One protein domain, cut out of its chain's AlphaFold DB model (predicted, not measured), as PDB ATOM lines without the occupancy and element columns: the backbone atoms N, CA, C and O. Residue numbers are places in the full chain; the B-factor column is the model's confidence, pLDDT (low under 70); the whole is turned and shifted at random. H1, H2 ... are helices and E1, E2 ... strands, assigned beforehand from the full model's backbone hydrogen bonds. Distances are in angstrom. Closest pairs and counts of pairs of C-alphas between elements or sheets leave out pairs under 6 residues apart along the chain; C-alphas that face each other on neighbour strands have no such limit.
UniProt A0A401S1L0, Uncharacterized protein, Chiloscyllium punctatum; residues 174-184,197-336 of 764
ATOM      1  N   ILE A 174     209.495 190.953 227.161       71.56
ATOM      2  CA  ILE A 174     209.259 189.500 227.125       71.56
ATOM      3  C   ILE A 174     208.876 189.082 228.540       71.56
ATOM      4  O   ILE A 174     209.743 188.974 229.403       71.56
ATOM      5  N   LYS A 175     207.579 188.851 228.760       70.00
ATOM      6  CA  LYS A 175     207.038 188.500 230.075       70.00
ATOM      7  C   LYS A 175     207.253 187.014 230.358       70.00
ATOM      8  O   LYS A 175     206.656 186.159 229.699       70.00
ATOM      9  N   CYS A 176     208.134 186.695 231.301       62.78
ATOM     10  CA  CYS A 176     208.449 185.328 231.718       62.78
ATOM     11  C   CYS A 176     207.857 185.059 233.104       62.78
ATOM     12  O   CYS A 176     208.165 185.798 234.025       62.78
ATOM     13  N   CYS A 177     207.087 183.986 233.299       65.75
ATOM     14  CA  CYS A 177     206.573 183.606 234.624       65.75
ATOM     15  C   CYS A 177     207.223 182.304 235.120       65.75
ATOM     16  O   CYS A 177     207.119 181.256 234.474       65.75
ATOM     17  N   TYR A 178     207.854 182.353 236.295       63.19
ATOM     18  CA  TYR A 178     208.506 181.221 236.951       63.19
ATOM     19  C   TYR A 178     207.764 180.828 238.236       63.19
ATOM     20  O   TYR A 178     207.908 181.469 239.275       63.19
ATOM     21  N   VAL A 179     207.009 179.727 238.180       62.12
ATOM     22  CA  VAL A 179     206.367 179.129 239.364       62.12
ATOM     23  C   VAL A 179     207.423 178.403 240.203       62.12
ATOM     24  O   VAL A 179     207.991 177.401 239.756       62.12
ATOM     25  N   ILE A 180     207.664 178.866 241.430       64.00
ATOM     26  CA  ILE A 180     208.579 178.224 242.383       64.00
ATOM     27  C   ILE A 180     207.774 177.393 243.391       64.00
ATOM     28  O   ILE A 180     206.775 177.846 243.948       64.00
ATOM     29  N   LEU A 181     208.210 176.145 243.602       59.16
ATOM     30  CA  LEU A 181     207.538 175.148 244.439       59.16
ATOM     31  C   LEU A 181     208.431 174.759 245.637       59.16
ATOM     32  O   LEU A 181     209.509 174.197 245.421       59.16
ATOM     33  N   PRO A 182     208.013 175.009 246.894       56.84
ATOM     34  CA  PRO A 182     208.772 174.599 248.074       56.84
ATOM     35  C   PRO A 182     208.906 173.075 248.203       56.84
ATOM     36  O   PRO A 182     207.933 172.329 248.078       56.84
ATOM     37  N   LYS A 183     210.111 172.594 248.530       51.81
ATOM     38  CA  LYS A 183     210.370 171.170 248.788       51.81
ATOM     39  C   LYS A 183     209.966 170.797 250.220       51.81
ATOM     40  O   LYS A 183     210.793 170.827 251.126       51.81
ATOM     41  N   VAL A 184     208.699 170.434 250.418       55.53
ATOM     42  CA  VAL A 184     208.181 169.983 251.723       55.53
ATOM     43  C   VAL A 184     208.865 168.682 252.154       55.53
ATOM     44  O   VAL A 184     208.893 167.703 251.409       55.53
ATOM     45  N   PHE A 197     199.658 157.530 247.613       74.00
ATOM     46  CA  PHE A 197     198.803 156.908 246.606       74.00
ATOM     47  C   PHE A 197     198.590 157.900 245.462       74.00
ATOM     48  O   PHE A 197     198.431 159.093 245.706       74.00
ATOM     49  N   GLU A 198     198.570 157.406 244.226       72.94
ATOM     50  CA  GLU A 198     198.334 158.219 243.022       72.94
ATOM     51  C   GLU A 198     196.904 158.789 242.967       72.94
ATOM     52  O   GLU A 198     196.671 159.849 242.396       72.94
ATOM     53  N   ASN A 199     195.947 158.109 243.608       69.06
ATOM     54  CA  ASN A 199     194.549 158.515 243.681       69.06
ATOM     55  C   ASN A 199     194.122 158.725 245.144       69.06
ATOM     56  O   ASN A 199     194.151 157.796 245.957       69.06
ATOM     57  N   GLU A 200     193.676 159.941 245.461       70.25
ATOM     58  CA  GLU A 200     193.213 160.359 246.790       70.25
ATOM     59  C   GLU A 200     192.095 159.458 247.349       70.25
ATOM     60  O   GLU A 200     192.079 159.136 248.537       70.25
ATOM     61  N   GLN A 201     191.194 158.969 246.490       71.94
ATOM     62  CA  GLN A 201     190.075 158.114 246.900       71.94
ATOM     63  C   GLN A 201     190.548 156.771 247.473       71.94
ATOM     64  O   GLN A 201     189.878 156.197 248.335       71.94
ATOM     65  N   VAL A 202     191.728 156.292 247.064       79.88
ATOM     66  CA  VAL A 202     192.356 155.095 247.640       79.88
ATOM     67  C   VAL A 202     192.829 155.397 249.063       79.88
ATOM     68  O   VAL A 202     192.461 154.674 249.989       79.88
ATOM     69  N   ALA A 203     193.541 156.509 249.269       77.44
ATOM     70  CA  ALA A 203     193.974 156.944 250.599       77.44
ATOM     71  C   ALA A 203     192.774 157.144 251.547       77.44
ATOM     72  O   ALA A 203     192.734 156.557 252.629       77.44
ATOM     73  N   ASN A 204     191.746 157.871 251.100       73.69
ATOM     74  CA  ASN A 204     190.508 158.113 251.847       73.69
ATOM     75  C   ASN A 204     189.697 156.837 252.128       73.69
ATOM     76  O   ASN A 204     188.913 156.809 253.075       73.69
ATOM     77  N   THR A 205     189.857 155.775 251.333       78.19
ATOM     78  CA  THR A 205     189.212 154.476 251.592       78.19
ATOM     79  C   THR A 205     189.976 153.673 252.641       78.19
ATOM     80  O   THR A 205     189.373 153.143 253.571       78.19
ATOM     81  N   ILE A 206     191.305 153.639 252.548       78.62
ATOM     82  CA  ILE A 206     192.163 152.886 253.472       78.62
ATOM     83  C   ILE A 206     192.193 153.559 254.864       78.62
ATOM     84  O   ILE A 206     192.201 152.866 255.882       78.62
ATOM     85  N   LEU A 207     192.098 154.895 254.934       78.00
ATOM     86  CA  LEU A 207     191.974 155.658 256.187       78.00
ATOM     87  C   LEU A 207     190.669 155.390 256.964       78.00
ATOM     88  O   LEU A 207     190.644 155.573 258.178       78.00
ATOM     89  N   LYS A 208     189.596 154.928 256.303       76.31
ATOM     90  CA  LYS A 208     188.329 154.549 256.967       76.31
ATOM     91  C   LYS A 208     188.418 153.206 257.703       76.31
ATOM     92  O   LYS A 208     187.526 152.880 258.482       76.31
ATOM     93  N   ILE A 209     189.471 152.422 257.464       78.75
ATOM     94  CA  ILE A 209     189.690 151.118 258.098       78.75
ATOM     95  C   ILE A 209     190.517 151.337 259.384       78.75
ATOM     96  O   ILE A 209     191.678 151.741 259.294       78.75
ATOM     97  N   PRO A 210     189.965 151.081 260.590       62.06
ATOM     98  CA  PRO A 210     190.540 151.553 261.860       62.06
ATOM     99  C   PRO A 210     191.757 150.755 262.364       62.06
ATOM    100  O   PRO A 210     192.413 151.167 263.325       62.06
ATOM    101  N   LYS A 211     192.055 149.606 261.750       72.00
ATOM    102  CA  LYS A 211     193.232 148.769 262.016       72.00
ATOM    103  C   LYS A 211     193.679 148.082 260.732       72.00
ATOM    104  O   LYS A 211     192.851 147.484 260.052       72.00
ATOM    105  N   HIS A 212     194.982 148.086 260.469       76.06
ATOM    106  CA  HIS A 212     195.588 147.328 259.376       76.06
ATOM    107  C   HIS A 212     196.494 146.246 259.958       76.06
ATOM    108  O   HIS A 212     197.424 146.551 260.700       76.06
ATOM    109  N   HIS A 213     196.204 144.981 259.652       73.44
ATOM    110  CA  HIS A 213     196.972 143.835 260.141       73.44
ATOM    111  C   HIS A 213     197.987 143.402 259.081       73.44
ATOM    112  O   HIS A 213     197.615 142.789 258.080       73.44
ATOM    113  N   ILE A 214     199.268 143.696 259.299       75.81
ATOM    114  CA  ILE A 214     200.344 143.253 258.409       75.81
ATOM    115  C   ILE A 214     200.867 141.903 258.912       75.81
ATOM    116  O   ILE A 214     201.429 141.816 260.005       75.81
ATOM    117  N   ASN A 215     200.684 140.845 258.119       69.75
ATOM    118  CA  ASN A 215     201.395 139.577 258.309       69.75
ATOM    119  C   ASN A 215     202.871 139.803 257.932       69.75
ATOM    120  O   ASN A 215     203.157 140.184 256.799       69.75
ATOM    121  N   LEU A 216     203.791 139.553 258.863       67.31
ATOM    122  CA  LEU A 216     205.240 139.624 258.652       67.31
ATOM    123  C   LEU A 216     205.815 138.312 259.167       67.31
ATOM    124  O   LEU A 216     205.688 138.057 260.356       67.31
ATOM    125  N   ASP A 217     206.386 137.459 258.323       61.97
ATOM    126  CA  ASP A 217     206.770 136.115 258.771       61.97
ATOM    127  C   ASP A 217     208.087 136.142 259.586       61.97
ATOM    128  O   ASP A 217     209.101 136.589 259.037       61.97
ATOM    129  N   PRO A 218     208.130 135.705 260.867       56.09
ATOM    130  CA  PRO A 218     207.037 135.200 261.709       56.09
ATOM    131  C   PRO A 218     206.433 136.262 262.654       56.09
ATOM    132  O   PRO A 218     207.117 136.812 263.519       56.09
ATOM    133  N   GLY A 219     205.118 136.503 262.558       60.59
ATOM    134  CA  GLY A 219     204.434 137.529 263.353       60.59
ATOM    135  C   GLY A 219     203.257 138.241 262.665       60.59
ATOM    136  O   GLY A 219     202.920 138.012 261.501       60.59
ATOM    137  N   LYS A 220     202.609 139.126 263.432       71.50
ATOM    138  CA  LYS A 220     201.532 140.028 262.993       71.50
ATOM    139  C   LYS A 220     201.741 141.405 263.610       71.50
ATOM    140  O   LYS A 220     201.950 141.503 264.817       71.50
ATOM    141  N   LEU A 221     201.659 142.450 262.792       73.88
ATOM    142  CA  LEU A 221     201.843 143.838 263.202       73.88
ATOM    143  C   LEU A 221     200.552 144.639 262.978       73.88
ATOM    144  O   LEU A 221     200.122 144.835 261.841       73.88
ATOM    145  N   ASP A 222     199.954 145.119 264.070       75.62
ATOM    146  CA  ASP A 222     198.833 146.065 264.043       75.62
ATOM    147  C   ASP A 222     199.354 147.474 263.734       75.62
ATOM    148  O   ASP A 222     199.961 148.125 264.587       75.62
ATOM    149  N   VAL A 223     199.080 147.974 262.529       74.19
ATOM    150  CA  VAL A 223     199.425 149.337 262.113       74.19
ATOM    151  C   VAL A 223     198.189 150.236 262.165       74.19
ATOM    152  O   VAL A 223     197.118 149.905 261.649       74.19
ATOM    153  N   LYS A 224     198.355 151.412 262.779       72.81
ATOM    154  CA  LYS A 224     197.391 152.518 262.734       72.81
ATOM    155  C   LYS A 224     197.844 153.541 261.699       72.81
ATOM    156  O   LYS A 224     198.868 154.199 261.887       72.81
ATOM    157  N   LEU A 225     197.066 153.697 260.634       73.25
ATOM    158  CA  LEU A 225     197.261 154.789 259.689       73.25
ATOM    159  C   LEU A 225     196.732 156.093 260.285       73.25
ATOM    160  O   LEU A 225     195.742 156.096 261.013       73.25
ATOM    161  N   HIS A 226     197.403 157.193 259.965       70.31
ATOM    162  CA  HIS A 226     197.017 158.539 260.367       70.31
ATOM    163  C   HIS A 226     197.082 159.431 259.118       70.31
ATOM    164  O   HIS A 226     198.053 159.314 258.364       70.31
ATOM    165  N   PRO A 227     196.087 160.300 258.863       67.88
ATOM    166  CA  PRO A 227     196.123 161.200 257.717       67.88
ATOM    167  C   PRO A 227     197.233 162.238 257.908       67.88
ATOM    168  O   PRO A 227     197.200 163.036 258.845       67.88
ATOM    169  N   VAL A 228     198.227 162.236 257.020       65.25
ATOM    170  CA  VAL A 228     199.314 163.219 257.051       65.25
ATOM    171  C   VAL A 228     198.873 164.467 256.292       65.25
ATOM    172  O   VAL A 228     198.922 164.501 255.064       65.25
ATOM    173  N   LYS A 229     198.481 165.516 257.025       57.94
ATOM    174  CA  LYS A 229     198.358 166.869 256.466       57.94
ATOM    175  C   LYS A 229     199.759 167.397 256.132       57.94
ATOM    176  O   LYS A 229     200.414 168.012 256.971       57.94
ATOM    177  N   LEU A 230     200.235 167.138 254.914       57.09
ATOM    178  CA  LEU A 230     201.335 167.907 254.330       57.09
ATOM    179  C   LEU A 230     200.838 169.348 254.162       57.09
ATOM    180  O   LEU A 230     199.822 169.566 253.506       57.09
ATOM    181  N   GLY A 231     201.521 170.317 254.775       50.81
ATOM    182  CA  GLY A 231     201.165 171.727 254.615       50.81
ATOM    183  C   GLY A 231     201.280 172.146 253.149       50.81
ATOM    184  O   GLY A 231     202.260 171.790 252.489       50.81
ATOM    185  N   THR A 232     200.286 172.884 252.644       49.66
ATOM    186  CA  THR A 232     200.266 173.367 251.259       49.66
ATOM    187  C   THR A 232     201.544 174.147 250.972       49.66
ATOM    188  O   THR A 232     201.819 175.176 251.591       49.66
ATOM    189  N   ALA A 233     202.348 173.634 250.044       49.16
ATOM    190  CA  ALA A 233     203.592 174.257 249.631       49.16
ATOM    191  C   ALA A 233     203.266 175.536 248.846       49.16
ATOM    192  O   ALA A 233     203.059 175.459 247.633       49.16
ATOM    193  N   ARG A 234     203.173 176.682 249.544       55.88
ATOM    194  CA  ARG A 234     202.831 177.980 248.942       55.88
ATOM    195  C   ARG A 234     203.678 178.216 247.698       55.88
ATOM    196  O   ARG A 234     204.905 178.296 247.773       55.88
ATOM    197  N   LYS A 235     203.002 178.290 246.558       59.28
ATOM    198  CA  LYS A 235     203.617 178.583 245.267       59.28
ATOM    199  C   LYS A 235     203.777 180.091 245.185       59.28
ATOM    200  O   LYS A 235     202.864 180.813 245.567       59.28
ATOM    201  N   PHE A 236     204.902 180.558 244.670       62.38
ATOM    202  CA  PHE A 236     205.070 181.965 244.324       62.38
ATOM    203  C   PHE A 236     205.535 182.077 242.880       62.38
ATOM    204  O   PHE A 236     206.215 181.185 242.361       62.38
ATOM    205  N   GLU A 237     205.106 183.143 242.218       66.19
ATOM    206  CA  GLU A 237     205.342 183.374 240.800       66.19
ATOM    207  C   GLU A 237     206.300 184.550 240.661       66.19
ATOM    208  O   GLU A 237     205.959 185.694 240.948       66.19
ATOM    209  N   VAL A 238     207.535 184.252 240.255       65.19
ATOM    210  CA  VAL A 238     208.493 185.291 239.877       65.19
ATOM    211  C   VAL A 238     208.221 185.621 238.420       65.19
ATOM    212  O   VAL A 238     208.515 184.808 237.539       65.19
ATOM    213  N   HIS A 239     207.642 186.787 238.168       67.31
ATOM    214  CA  HIS A 239     207.540 187.328 236.822       67.31
ATOM    215  C   HIS A 239     208.800 188.138 236.523       67.31
ATOM    216  O   HIS A 239     209.330 188.844 237.381       67.31
ATOM    217  N   VAL A 240     209.324 187.965 235.314       70.25
ATOM    218  CA  VAL A 240     210.550 188.600 234.838       70.25
ATOM    219  C   VAL A 240     210.266 189.189 233.466       70.25
ATOM    220  O   VAL A 240     210.079 188.458 232.491       70.25
ATOM    221  N   ASP A 241     210.229 190.512 233.413       73.06
ATOM    222  CA  ASP A 241     209.887 191.298 232.238       73.06
ATOM    223  C   ASP A 241     211.183 191.783 231.575       73.06
ATOM    224  O   ASP A 241     211.872 192.683 232.056       73.06
ATOM    225  N   ILE A 242     211.562 191.123 230.477       77.50
ATOM    226  CA  ILE A 242     212.860 191.323 229.817       77.50
ATOM    227  C   ILE A 242     212.720 192.364 228.698       77.50
ATOM    228  O   ILE A 242     211.957 192.150 227.752       77.50
ATOM    229  N   CYS A 243     213.451 193.478 228.765       77.38
ATOM    230  CA  CYS A 243     213.340 194.555 227.774       77.38
ATOM    231  C   CYS A 243     213.968 194.179 226.417       77.38
ATOM    232  O   CYS A 243     215.121 193.763 226.344       77.38
ATOM    233  N   ARG A 244     213.232 194.388 225.315       77.56
ATOM    234  CA  ARG A 244     213.686 194.133 223.929       77.56
ATOM    235  C   ARG A 244     214.397 195.322 223.273       77.56
ATOM    236  O   ARG A 244     214.927 195.165 222.168       77.56
ATOM    237  N   LYS A 245     214.370 196.495 223.916       82.31
ATOM    238  CA  LYS A 245     214.993 197.746 223.449       82.31
ATOM    239  C   LYS A 245     216.226 198.163 224.253       82.31
ATOM    240  O   LYS A 245     217.123 198.751 223.664       82.31
ATOM    241  N   THR A 246     216.313 197.847 225.546       85.75
ATOM    242  CA  THR A 246     217.366 198.375 226.434       85.75
ATOM    243  C   THR A 246     218.259 197.274 226.997       85.75
ATOM    244  O   THR A 246     217.773 196.280 227.543       85.75
ATOM    245  N   VAL A 247     219.575 197.479 226.918       89.12
ATOM    246  CA  VAL A 247     220.582 196.671 227.625       89.12
ATOM    247  C   VAL A 247     221.184 197.446 228.785       89.12
ATOM    248  O   VAL A 247     221.361 198.663 228.711       89.12
ATOM    249  N   LYS A 248     221.556 196.720 229.837       89.62
ATOM    250  CA  LYS A 248     222.394 197.219 230.920       89.62
ATOM    251  C   LYS A 248     223.844 196.838 230.649       89.62
ATOM    252  O   LYS A 248     224.188 195.673 230.460       89.62
ATOM    253  N   VAL A 249     224.695 197.851 230.639       90.44
ATOM    254  CA  VAL A 249     226.144 197.772 230.487       90.44
ATOM    255  C   VAL A 249     226.766 197.943 231.869       90.44
ATOM    256  O   VAL A 249     226.281 198.718 232.692       90.44
ATOM    257  N   SER A 250     227.814 197.192 232.182       88.75
ATOM    258  CA  SER A 250     228.476 197.230 233.491       88.75
ATOM    259  C   SER A 250     229.967 196.928 233.360       88.75
ATOM    260  O   SER A 250     230.396 196.324 232.375       88.75
ATOM    261  N   GLN A 251     230.749 197.298 234.381       86.44
ATOM    262  CA  GLN A 251     232.222 197.272 234.354       86.44
ATOM    263  C   GLN A 251     232.812 198.336 233.405       86.44
ATOM    264  O   GLN A 251     233.830 198.104 232.754       86.44
ATOM    265  N   ILE A 252     232.156 199.498 233.311       87.44
ATOM    266  CA  ILE A 252     232.619 200.642 232.516       87.44
ATOM    267  C   ILE A 252     233.784 201.320 233.269       87.44
ATOM    268  O   ILE A 252     233.622 201.633 234.447       87.44
ATOM    269  N   PRO A 253     234.956 201.533 232.643       82.19
ATOM    270  CA  PRO A 253     236.109 202.139 233.310       82.19
ATOM    271  C   PRO A 253     235.960 203.660 233.469       82.19
ATOM    272  O   PRO A 253     235.642 204.355 232.511       82.19
ATOM    273  N   GLU A 254     236.303 204.203 234.638       78.69
ATOM    274  CA  GLU A 254     236.267 205.648 234.945       78.69
ATOM    275  C   GLU A 254     237.442 206.447 234.328       78.69
ATOM    276  O   GLU A 254     238.053 207.300 234.969       78.69
ATOM    277  N   ASN A 255     237.827 206.144 233.086       78.81
ATOM    278  CA  ASN A 255     239.044 206.683 232.465       78.81
ATOM    279  C   ASN A 255     238.817 207.908 231.553       78.81
ATOM    280  O   ASN A 255     239.757 208.334 230.881       78.81
ATOM    281  N   LEU A 256     237.586 208.427 231.484       82.06
ATOM    282  CA  LEU A 256     237.177 209.606 230.710       82.06
ATOM    283  C   LEU A 256     236.147 210.435 231.507       82.06
ATOM    284  O   LEU A 256     235.479 209.875 232.377       82.06
ATOM    285  N   PRO A 257     235.970 211.736 231.194       85.69
ATOM    286  CA  PRO A 257     234.826 212.524 231.655       85.69
ATOM    287  C   PRO A 257     233.486 211.883 231.270       85.69
ATOM    288  O   PRO A 257     233.394 211.187 230.260       85.69
ATOM    289  N   GLU A 258     232.442 212.158 232.052       85.19
ATOM    290  CA  GLU A 258     231.144 211.478 231.965       85.19
ATOM    291  C   GLU A 258     230.479 211.607 230.588       85.19
ATOM    292  O   GLU A 258     230.152 210.595 229.968       85.19
ATOM    293  N   GLU A 259     230.388 212.828 230.056       85.88
ATOM    294  CA  GLU A 259     229.867 213.075 228.708       85.88
ATOM    295  C   GLU A 259     230.685 212.352 227.636       85.88
ATOM    296  O   GLU A 259     230.134 211.677 226.774       85.88
ATOM    297  N   GLN A 260     232.017 212.401 227.731       88.06
ATOM    298  CA  GLN A 260     232.879 211.720 226.767       88.06
ATOM    299  C   GLN A 260     232.692 210.199 226.823       88.06
ATOM    300  O   GLN A 260     232.750 209.547 225.782       88.06
ATOM    301  N   MET A 261     232.460 209.622 228.007       90.25
ATOM    302  CA  MET A 261     232.160 208.197 228.154       90.25
ATOM    303  C   MET A 261     230.784 207.846 227.570       90.25
ATOM    304  O   MET A 261     230.693 206.859 226.841       90.25
ATOM    305  N   ARG A 262     229.748 208.667 227.809       90.81
ATOM    306  CA  ARG A 262     228.425 208.546 227.163       90.81
ATOM    307  C   ARG A 262     228.563 208.531 225.638       90.81
ATOM    308  O   ARG A 262     228.100 207.588 224.997       90.81
ATOM    309  N   ASP A 263     229.317 209.471 225.073       90.38
ATOM    310  CA  ASP A 263     229.578 209.533 223.634       90.38
ATOM    311  C   ASP A 263     230.343 208.289 223.132       90.38
ATOM    312  O   ASP A 263     230.042 207.761 222.060       90.38
ATOM    313  N   LYS A 264     231.331 207.763 223.882       90.75
ATOM    314  CA  LYS A 264     232.046 206.523 223.491       90.75
ATOM    315  C   LYS A 264     231.166 205.281 223.584       90.75
ATOM    316  O   LYS A 264     231.329 204.385 222.751       90.75
ATOM    317  N   LEU A 265     230.258 205.217 224.556       89.94
ATOM    318  CA  LEU A 265     229.234 204.178 224.656       89.94
ATOM    319  C   LEU A 265     228.336 204.232 223.414       89.94
ATOM    320  O   LEU A 265     228.283 203.252 222.670       89.94
ATOM    321  N   GLU A 266     227.732 205.382 223.118       91.62
ATOM    322  CA  GLU A 266     226.843 205.578 221.967       91.62
ATOM    323  C   GLU A 266     227.537 205.259 220.632       91.62
ATOM    324  O   GLU A 266     227.066 204.421 219.861       91.62
ATOM    325  N   ILE A 267     228.732 205.809 220.393       89.62
ATOM    326  CA  ILE A 267     229.557 205.563 219.191       89.62
ATOM    327  C   ILE A 267     230.053 204.103 219.096       89.62
ATOM    328  O   ILE A 267     230.523 203.669 218.038       89.62
ATOM    329  N   SER A 268     229.993 203.317 220.173       90.12
ATOM    330  CA  SER A 268     230.342 201.888 220.151       90.12
ATOM    331  C   SER A 268     229.117 201.000 219.951       90.12
ATOM    332  O   SER A 268     229.160 200.089 219.126       90.12
ATOM    333  N   PHE A 269     228.013 201.279 220.643       91.25
ATOM    334  CA  PHE A 269     226.770 200.520 220.515       91.25
ATOM    335  C   PHE A 269     225.996 200.836 219.228       91.25
ATOM    336  O   PHE A 269     225.287 199.963 218.740       91.25
ATOM    337  N   SER A 270     226.218 201.991 218.598       90.56
ATOM    338  CA  SER A 270     225.697 202.307 217.257       90.56
ATOM    339  C   SER A 270     226.351 201.516 216.114       90.56
ATOM    340  O   SER A 270     225.825 201.508 215.005       90.56
ATOM    341  N   LYS A 271     227.485 200.829 216.338       88.25
ATOM    342  CA  LYS A 271     228.243 200.139 215.274       88.25
ATOM    343  C   LYS A 271     227.720 198.720 214.997       88.25
ATOM    344  O   LYS A 271     227.962 197.818 215.809       88.25
ATOM    345  N   PRO A 272     227.153 198.437 213.804       84.56
ATOM    346  CA  PRO A 272     226.678 197.092 213.463       84.56
ATOM    347  C   PRO A 272     227.811 196.063 213.361       84.56
ATOM    348  O   PRO A 272     227.606 194.883 213.632       84.56
ATOM    349  N   SER A 273     229.038 196.497 213.050       81.94
ATOM    350  CA  SER A 273     230.234 195.638 213.014       81.94
ATOM    351  C   SER A 273     230.622 195.063 214.383       81.94
ATOM    352  O   SER A 273     231.225 193.995 214.449       81.94
ATOM    353  N   LEU A 274     230.231 195.723 215.479       82.75
ATOM    354  CA  LEU A 274     230.358 195.202 216.845       82.75
ATOM    355  C   LEU A 274     229.119 194.386 217.266       82.75
ATOM    356  O   LEU A 274     229.095 193.783 218.339       82.75
ATOM    357  N   GLY A 275     228.108 194.281 216.396       81.75
ATOM    358  CA  GLY A 275     226.792 193.688 216.653       81.75
ATOM    359  C   GLY A 275     225.827 194.602 217.402       81.75
ATOM    360  O   GLY A 275     224.860 194.096 217.962       81.75
ATOM    361  N   GLY A 276     226.115 195.904 217.442       85.81
ATOM    362  CA  GLY A 276     225.174 196.929 217.871       85.81
ATOM    363  C   GLY A 276     224.172 197.307 216.772       85.81
ATOM    364  O   GLY A 276     223.986 196.570 215.803       85.81
ATOM    365  N   GLY A 277     223.545 198.469 216.916       88.62
ATOM    366  CA  GLY A 277     222.541 199.017 216.002       88.62
ATOM    367  C   GLY A 277     222.124 200.419 216.443       88.62
ATOM    368  O   GLY A 277     222.641 200.918 217.436       88.62
ATOM    369  N   GLU A 278     221.216 201.061 215.711       89.94
ATOM    370  CA  GLU A 278     220.831 202.461 215.949       89.94
ATOM    371  C   GLU A 278     220.374 202.707 217.401       89.94
ATOM    372  O   GLU A 278     219.483 202.023 217.916       89.94
ATOM    373  N   VAL A 279     221.037 203.657 218.067       91.56
ATOM    374  CA  VAL A 279     220.858 203.980 219.488       91.56
ATOM    375  C   VAL A 279     219.862 205.130 219.618       91.56
ATOM    376  O   VAL A 279     219.914 206.098 218.871       91.56
ATOM    377  N   GLU A 280     218.946 204.995 220.569       89.19
ATOM    378  CA  GLU A 280     217.875 205.945 220.880       89.19
ATOM    379  C   GLU A 280     218.221 206.803 222.106       89.19
ATOM    380  O   GLU A 280     217.838 207.965 222.175       89.19
ATOM    381  N   ASN A 281     218.940 206.231 223.083       88.12
ATOM    382  CA  ASN A 281     219.407 206.930 224.283       88.12
ATOM    383  C   ASN A 281     220.560 206.155 224.959       88.12
ATOM    384  O   ASN A 281     220.547 204.917 224.977       88.12
ATOM    385  N   VAL A 282     221.514 206.872 225.564       90.62
ATOM    386  CA  VAL A 282     222.509 206.333 226.503       90.62
ATOM    387  C   VAL A 282     222.467 207.121 227.811       90.62
ATOM    388  O   VAL A 282     222.919 208.262 227.876       90.62
ATOM    389  N   SER A 283     222.006 206.470 228.877       87.88
ATOM    390  CA  SER A 283     222.162 206.958 230.249       87.88
ATOM    391  C   SER A 283     223.370 206.267 230.880       87.88
ATOM    392  O   SER A 283     223.423 205.039 230.897       87.88
ATOM    393  N   TYR A 284     224.353 207.026 231.364       87.88
ATOM    394  CA  TYR A 284     225.550 206.516 232.042       87.88
ATOM    395  C   TYR A 284     225.596 207.083 233.460       87.88
ATOM    396  O   TYR A 284     225.460 208.288 233.632       87.88
ATOM    397  N   ASP A 285     225.805 206.223 234.458       81.50
ATOM    398  CA  ASP A 285     226.109 206.631 235.828       81.50
ATOM    399  C   ASP A 285     227.558 206.264 236.159       81.50
ATOM    400  O   ASP A 285     227.954 205.089 236.212       81.50
ATOM    401  N   ARG A 286     228.347 207.306 236.417       80.88
ATOM    402  CA  ARG A 286     229.747 207.190 236.804       80.88
ATOM    403  C   ARG A 286     229.927 206.497 238.155       80.88
ATOM    404  O   ARG A 286     230.865 205.721 238.296       80.88
ATOM    405  N   ASN A 287     229.030 206.722 239.117       74.62
ATOM    406  CA  ASN A 287     229.190 206.264 240.502       74.62
ATOM    407  C   ASN A 287     228.997 204.747 240.654       74.62
ATOM    408  O   ASN A 287     229.624 204.128 241.512       74.62
ATOM    409  N   THR A 288     228.155 204.130 239.818       76.50
ATOM    410  CA  THR A 288     228.017 202.663 239.751       76.50
ATOM    411  C   THR A 288     228.873 202.007 238.664       76.50
ATOM    412  O   THR A 288     229.001 200.780 238.654       76.50
ATOM    413  N   GLY A 289     229.449 202.777 237.733       85.50
ATOM    414  CA  GLY A 289     230.168 202.236 236.575       85.50
ATOM    415  C   GLY A 289     229.257 201.447 235.622       85.50
ATOM    416  O   GLY A 289     229.685 200.442 235.030       85.50
ATOM    417  N   THR A 290     227.990 201.867 235.503       88.38
ATOM    418  CA  THR A 290     226.959 201.210 234.682       88.38
ATOM    419  C   THR A 290     226.262 202.181 233.732       88.38
ATOM    420  O   THR A 290     226.221 203.383 233.972       88.38
ATOM    421  N   ALA A 291     225.731 201.663 232.625       88.31
ATOM    422  CA  ALA A 291     224.944 202.441 231.672       88.31
ATOM    423  C   ALA A 291     223.726 201.652 231.187       88.31
ATOM    424  O   ALA A 291     223.764 200.422 231.111       88.31
ATOM    425  N   LEU A 292     222.671 202.362 230.807       90.12
ATOM    426  CA  LEU A 292     221.528 201.840 230.071       90.12
ATOM    427  C   LEU A 292     221.607 202.352 228.632       90.12
ATOM    428  O   LEU A 292     221.652 203.559 228.402       90.12
ATOM    429  N   VAL A 293     221.629 201.429 227.671       89.88
ATOM    430  CA  VAL A 293     221.674 201.734 226.235       89.88
ATOM    431  C   VAL A 293     220.384 201.236 225.603       89.88
ATOM    432  O   VAL A 293     220.125 200.030 225.595       89.88
ATOM    433  N   THR A 294     219.579 202.162 225.089       88.62
ATOM    434  CA  THR A 294     218.299 201.888 224.426       88.62
ATOM    435  C   THR A 294     218.476 201.980 222.913       88.62
ATOM    436  O   THR A 294     219.105 202.913 222.422       88.62
ATOM    437  N   PHE A 295     217.931 201.016 222.173       88.88
ATOM    438  CA  PHE A 295     218.025 200.915 220.716       88.88
ATOM    439  C   PHE A 295     216.683 201.179 220.028       88.88
ATOM    440  O   PHE A 295     215.641 200.710 220.490       88.88
ATOM    441  N   VAL A 296     216.733 201.817 218.858       83.94
ATOM    442  CA  VAL A 296     215.557 202.073 218.011       83.94
ATOM    443  C   VAL A 296     214.965 200.754 217.492       83.94
ATOM    444  O   VAL A 296     213.760 200.513 217.606       83.94
ATOM    445  N   GLU A 297     215.811 199.860 216.965       81.00
ATOM    446  CA  GLU A 297     215.396 198.564 216.410       81.00
ATOM    447  C   GLU A 297     215.081 197.537 217.517       81.00
ATOM    448  O   GLU A 297     215.955 197.115 218.285       81.00
ATOM    449  N   LYS A 298     213.827 197.062 217.547       72.88
ATOM    450  CA  LYS A 298     213.364 196.010 218.464       72.88
ATOM    451  C   LYS A 298     214.167 194.719 218.238       72.88
ATOM    452  O   LYS A 298     214.153 194.157 217.149       72.88
ATOM    453  N   GLY A 299     214.837 194.226 219.282       74.44
ATOM    454  CA  GLY A 299     215.653 193.006 219.226       74.44
ATOM    455  C   GLY A 299     217.164 193.238 219.100       74.44
ATOM    456  O   GLY A 299     217.922 192.317 219.402       74.44
ATOM    457  N   THR A 300     217.638 194.451 218.783       84.44
ATOM    458  CA  THR A 300     219.080 194.773 218.867       84.44
ATOM    459  C   THR A 300     219.614 194.552 220.278       84.44
ATOM    460  O   THR A 300     220.656 193.918 220.443       84.44
ATOM    461  N   ALA A 301     218.852 194.953 221.300       84.19
ATOM    462  CA  ALA A 301     219.198 194.706 222.697       84.19
ATOM    463  C   ALA A 301     219.420 193.216 223.002       84.19
ATOM    464  O   ALA A 301     220.387 192.861 223.672       84.19
ATOM    465  N   GLN A 302     218.579 192.334 222.452       80.44
ATOM    466  CA  GLN A 302     218.725 190.890 222.624       80.44
ATOM    467  C   GLN A 302     220.024 190.387 221.971       80.44
ATOM    468  O   GLN A 302     220.825 189.739 222.642       80.44
ATOM    469  N   ARG A 303     220.285 190.752 220.705       82.44
ATOM    470  CA  ARG A 303     221.513 190.362 219.976       82.44
ATOM    471  C   ARG A 303     222.792 190.854 220.666       82.44
ATOM    472  O   ARG A 303     223.825 190.190 220.602       82.44
ATOM    473  N   VAL A 304     222.729 192.016 221.318       86.31
ATOM    474  CA  VAL A 304     223.831 192.593 222.100       86.31
ATOM    475  C   VAL A 304     224.008 191.850 223.432       86.31
ATOM    476  O   VAL A 304     225.127 191.452 223.757       86.31
ATOM    477  N   ALA A 305     222.927 191.604 224.180       84.62
ATOM    478  CA  ALA A 305     222.962 190.899 225.465       84.62
ATOM    479  C   ALA A 305     223.366 189.416 225.338       84.62
ATOM    480  O   ALA A 305     224.077 188.894 226.197       84.62
ATOM    481  N   GLU A 306     222.990 188.738 224.248       81.44
ATOM    482  CA  GLU A 306     223.384 187.348 223.960       81.44
ATOM    483  C   GLU A 306     224.908 187.155 223.904       81.44
ATOM    484  O   GLU A 306     225.410 186.084 224.256       81.44
ATOM    485  N   LYS A 307     225.672 188.199 223.547       80.19
ATOM    486  CA  LYS A 307     227.144 188.157 223.552       80.19
ATOM    487  C   LYS A 307     227.749 188.112 224.957       80.19
ATOM    488  O   LYS A 307     228.914 187.739 225.089       80.19
ATOM    489  N   LYS A 308     227.001 188.518 225.994       82.81
ATOM    490  CA  LYS A 308     227.407 188.706 227.408       82.81
ATOM    491  C   LYS A 308     228.551 189.711 227.651       82.81
ATOM    492  O   LYS A 308     228.659 190.259 228.746       82.81
ATOM    493  N   LYS A 309     229.402 189.980 226.656       87.06
ATOM    494  CA  LYS A 309     230.442 191.014 226.660       87.06
ATOM    495  C   LYS A 309     230.444 191.799 225.352       87.06
ATOM    496  O   LYS A 309     230.231 191.226 224.284       87.06
ATOM    497  N   PHE A 310     230.736 193.092 225.440       89.31
ATOM    498  CA  PHE A 310     230.783 194.015 224.304       89.31
ATOM    499  C   PHE A 310     232.045 194.883 224.367       89.31
ATOM    500  O   PHE A 310     232.557 195.161 225.452       89.31
ATOM    501  N   THR A 311     232.556 195.306 223.212       88.25
ATOM    502  CA  THR A 311     233.785 196.105 223.119       88.25
ATOM    503  C   THR A 311     233.445 197.577 222.905       88.25
ATOM    504  O   THR A 311     232.869 197.924 221.876       88.25
ATOM    505  N   ILE A 312     233.833 198.450 223.835       88.75
ATOM    506  CA  ILE A 312     233.752 199.908 223.658       88.75
ATOM    507  C   ILE A 312     235.065 200.393 223.045       88.75
ATOM    508  O   ILE A 312     236.145 200.045 223.524       88.75
ATOM    509  N   ILE A 313     234.985 201.223 222.006       85.38
ATOM    510  CA  ILE A 313     236.141 201.886 221.393       85.38
ATOM    511  C   ILE A 313     236.287 203.268 222.035       85.38
ATOM    512  O   ILE A 313     235.519 204.183 221.741       85.38
ATOM    513  N   LEU A 314     237.282 203.416 222.911       82.12
ATOM    514  CA  LEU A 314     237.524 204.649 223.663       82.12
ATOM    515  C   LEU A 314     238.271 205.679 222.801       82.12
ATOM    516  O   LEU A 314     237.931 206.861 222.789       82.12
ATOM    517  N   ASN A 315     239.272 205.222 222.045       78.25
ATOM    518  CA  ASN A 315     239.986 205.992 221.024       78.25
ATOM    519  C   ASN A 315     240.601 205.043 219.972       78.25
ATOM    520  O   ASN A 315     240.411 203.831 220.043       78.25
ATOM    521  N   GLU A 316     241.355 205.575 219.007       71.94
ATOM    522  CA  GLU A 316     241.957 204.810 217.897       71.94
ATOM    523  C   GLU A 316     242.877 203.647 218.316       71.94
ATOM    524  O   GLU A 316     243.166 202.771 217.502       71.94
ATOM    525  N   LYS A 317     243.376 203.640 219.561       67.81
ATOM    526  CA  LYS A 317     244.364 202.666 220.064       67.81
ATOM    527  C   LYS A 317     243.929 201.946 221.342       67.81
ATOM    528  O   LYS A 317     244.625 201.032 221.777       67.81
ATOM    529  N   ALA A 318     242.804 202.333 221.942       77.19
ATOM    530  CA  ALA A 318     242.307 201.784 223.198       77.19
ATOM    531  C   ALA A 318     240.834 201.377 223.088       77.19
ATOM    532  O   ALA A 318     239.965 202.173 222.724       77.19
ATOM    533  N   SER A 319     240.555 200.134 223.472       84.31
ATOM    534  CA  SER A 319     239.205 199.597 223.626       84.31
ATOM    535  C   SER A 319     239.107 198.823 224.936       84.31
ATOM    536  O   SER A 319     240.077 198.182 225.345       84.31
ATOM    537  N   CYS A 320     237.960 198.899 225.604       83.62
ATOM    538  CA  CYS A 320     237.676 198.128 226.813       83.62
ATOM    539  C   CYS A 320     236.552 197.116 226.555       83.62
ATOM    540  O   CYS A 320     235.771 197.251 225.612       83.62
ATOM    541  N   LEU A 321     236.500 196.072 227.384       87.88
ATOM    542  CA  LEU A 321     235.540 194.980 227.270       87.88
ATOM    543  C   LEU A 321     234.588 195.030 228.465       87.88
ATOM    544  O   LEU A 321     234.975 194.668 229.576       87.88
ATOM    545  N   VAL A 322     233.355 195.468 228.227       89.75
ATOM    546  CA  VAL A 322     232.309 195.617 229.247       89.75
ATOM    547  C   VAL A 322     231.398 194.395 229.291       89.75
ATOM    548  O   VAL A 322     231.229 193.691 228.292       89.75
ATOM    549  N   SER A 323     230.796 194.145 230.451       88.88
ATOM    550  CA  SER A 323     229.713 193.172 230.593       88.88
ATOM    551  C   SER A 323     228.419 193.794 230.078       88.88
ATOM    552  O   SER A 323     228.144 194.956 230.381       88.88
ATOM    553  N   VAL A 324     227.619 193.036 229.326       89.12
ATOM    554  CA  VAL A 324     226.307 193.502 228.856       89.12
ATOM    555  C   VAL A 324     225.252 192.435 229.097       89.12
ATOM    556  O   VAL A 324     225.421 191.278 228.714       89.12
ATOM    557  N   GLU A 325     224.166 192.843 229.737       84.69
ATOM    558  CA  GLU A 325     223.011 192.023 230.079       84.69
ATOM    559  C   GLU A 325     221.724 192.715 229.611       84.69
ATOM    560  O   GLU A 325     221.677 193.934 229.439       84.69
ATOM    561  N   SER A 326     220.664 191.947 229.368       81.69
ATOM    562  CA  SER A 326     219.354 192.538 229.080       81.69
ATOM    563  C   SER A 326     218.799 193.173 230.353       81.69
ATOM    564  O   SER A 326     218.954 192.589 231.426       81.69
ATOM    565  N   VAL A 327     218.111 194.314 230.250       78.69
ATOM    566  CA  VAL A 327     217.342 194.838 231.392       78.69
ATOM    567  C   VAL A 327     216.219 193.849 231.721       78.69
ATOM    568  O   VAL A 327     215.551 193.347 230.812       78.69
ATOM    569  N   GLN A 328     216.064 193.537 233.008       74.12
ATOM    570  CA  GLN A 328     215.082 192.590 233.537       74.12
ATOM    571  C   GLN A 328     214.397 193.218 234.748       74.12
ATOM    572  O   GLN A 328     215.035 193.407 235.786       74.12
ATOM    573  N   ASP A 329     213.110 193.507 234.607       66.31
ATOM    574  CA  ASP A 329     212.255 193.902 235.721       66.31
ATOM    575  C   ASP A 329     211.759 192.628 236.416       66.31
ATOM    576  O   ASP A 329     211.357 191.678 235.745       66.31
ATOM    577  N   TYR A 330     211.782 192.583 237.748       62.56
ATOM    578  CA  TYR A 330     211.341 191.422 238.529       62.56
ATOM    579  C   TYR A 330     210.137 191.808 239.393       62.56
ATOM    580  O   TYR A 330     210.301 192.576 240.342       62.56
ATOM    581  N   SER A 331     208.957 191.241 239.127       55.12
ATOM    582  CA  SER A 331     207.821 191.288 240.057       55.12
ATOM    583  C   SER A 331     207.628 189.929 240.735       55.12
ATOM    584  O   SER A 331     207.789 188.859 240.144       55.12
ATOM    585  N   LEU A 332     207.333 189.967 242.034       54.81
ATOM    586  CA  LEU A 332     207.192 188.786 242.882       54.81
ATOM    587  C   LEU A 332     205.722 188.639 243.284       54.81
ATOM    588  O   LEU A 332     205.273 189.190 244.286       54.81
ATOM    589  N   GLU A 333     204.965 187.910 242.471       57.72
ATOM    590  CA  GLU A 333     203.518 187.769 242.610       57.72
ATOM    591  C   GLU A 333     203.127 186.527 243.419       57.72
ATOM    592  O   GLU A 333     203.866 185.540 243.520       57.72
ATOM    593  N   LYS A 334     201.930 186.585 244.023       52.94
ATOM    594  CA  LYS A 334     201.351 185.536 244.893       52.94
ATOM    595  C   LYS A 334     202.239 185.156 246.093       52.94
ATOM    596  O   LYS A 334     202.005 184.158 246.768       52.94
ATOM    597  N   PHE A 335     203.236 185.980 246.406       44.28
ATOM    598  CA  PHE A 335     204.159 185.796 247.519       44.28
ATOM    599  C   PHE A 335     203.509 186.208 248.846       44.28
ATOM    600  O   PHE A 335     203.816 187.241 249.436       44.28
ATOM    601  N   GLN A 336     202.576 185.382 249.327       41.59
ATOM    602  CA  GLN A 336     201.971 185.565 250.643       41.59
ATOM    603  C   GLN A 336     203.026 185.365 251.746       41.59
ATOM    604  O   GLN A 336     203.378 184.230 252.079       41.59
TER     605      GLN A 336
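What this domain is: This is residues 174 to 184 and 197 to 336 of the 764 residues of an uncharacterized protein of Chiloscyllium punctatum (UniProt A0A401S1L0). A long rod with a head at one end and a small, loose foot at the other: in the head the sheet curls round H2, with E5, E6, E7 and parts of E4 and E8, and H3 packs on the same sheet. From the head a ribbon of E1, E4 and E8 reaches out as an arm, and the thin stretch of residues 224 to 235 leads on to the foot, H1 and the hairpin of E2 and E3. The printed part has 151 residues, with three named helices and eight named strands in the order E1 H1 E2 E3 E4 H2 E5 E6 H3 E7 E8; the class is mixed, helices and strands. Both sheets, the branched one of six strands and the pair E2 and E3, have antiparallel neighbours. The whole is extended, with a radius of gyration of the C-alphas of 28.9 A and spans of 89 by 30 by 29 A.

Where its parts are: E1, residues 174 to 180, begins at C-alpha 174 (209.259, 189.500, 227.125) and is 19.0 A long. After the cut come H1, residues 200 to 206, E2, residues 212 to 215, and E3, residues 220 to 223. E4, residues 236 to 250, measures 30.0 A and bends by 99 degrees at residue 245. H2, residues 258 to 269, is 16.4 A long. E5, residues 279 to 285, E6, residues 290 to 295, H3, residues 300 to 305, and E7, residues 309 to 315, follow. E8, residues 318 to 333, is 45.6 A long and ends at C-alpha 333 (203.518, 187.769, 242.610).

How they stand to each other: E1 and E6 lie on one side of E4, beside residues 236 to 242 and 246 to 250, and E8 on the other side. N 176 and O 240 are 2.9 A apart, N 249 and O 291 2.8 A, and N 241 and O 329 2.8 A. E5 and E6 form a hairpin, with N 283 and O 292 at 3.0 A; E7 and E8 form another, with N 312 and O 320 at 2.9 A. The sheet is strongly twisted and curls round H2, whose Ser 268 has its C-alpha 5.3 A from that of Ile 312 in E7, the closest pair of the two. H3 is on the sheet too; its closest C-alphas to E8 are Ala 305 and Glu 325, 4.7 A. In the hairpin of E2 and E3, N 214 and O 221 are 2.9 A apart. H1 is not on the branched sheet. In H1, H2 and H3 every O i to N i+4 pair is within hydrogen-bond range.

The domain as a whole: The two C-alphas farthest apart, those of Gly 219 and Glu 316, are 89.4 A apart. Residues 185 to 196 are not printed, with 16.9 A between C-alphas 184 and 197 across the cut. The link from E3 to E4, 12 residues, is long. Residues 197 to 202, of which 200 to 202 belong to H1, and residues 215 to 220 stand free. Mean pLDDT of the printed part is 76.7; it is under 70 in 38 residues, among them 176 to 184, 227 to 239 and 329 to 336.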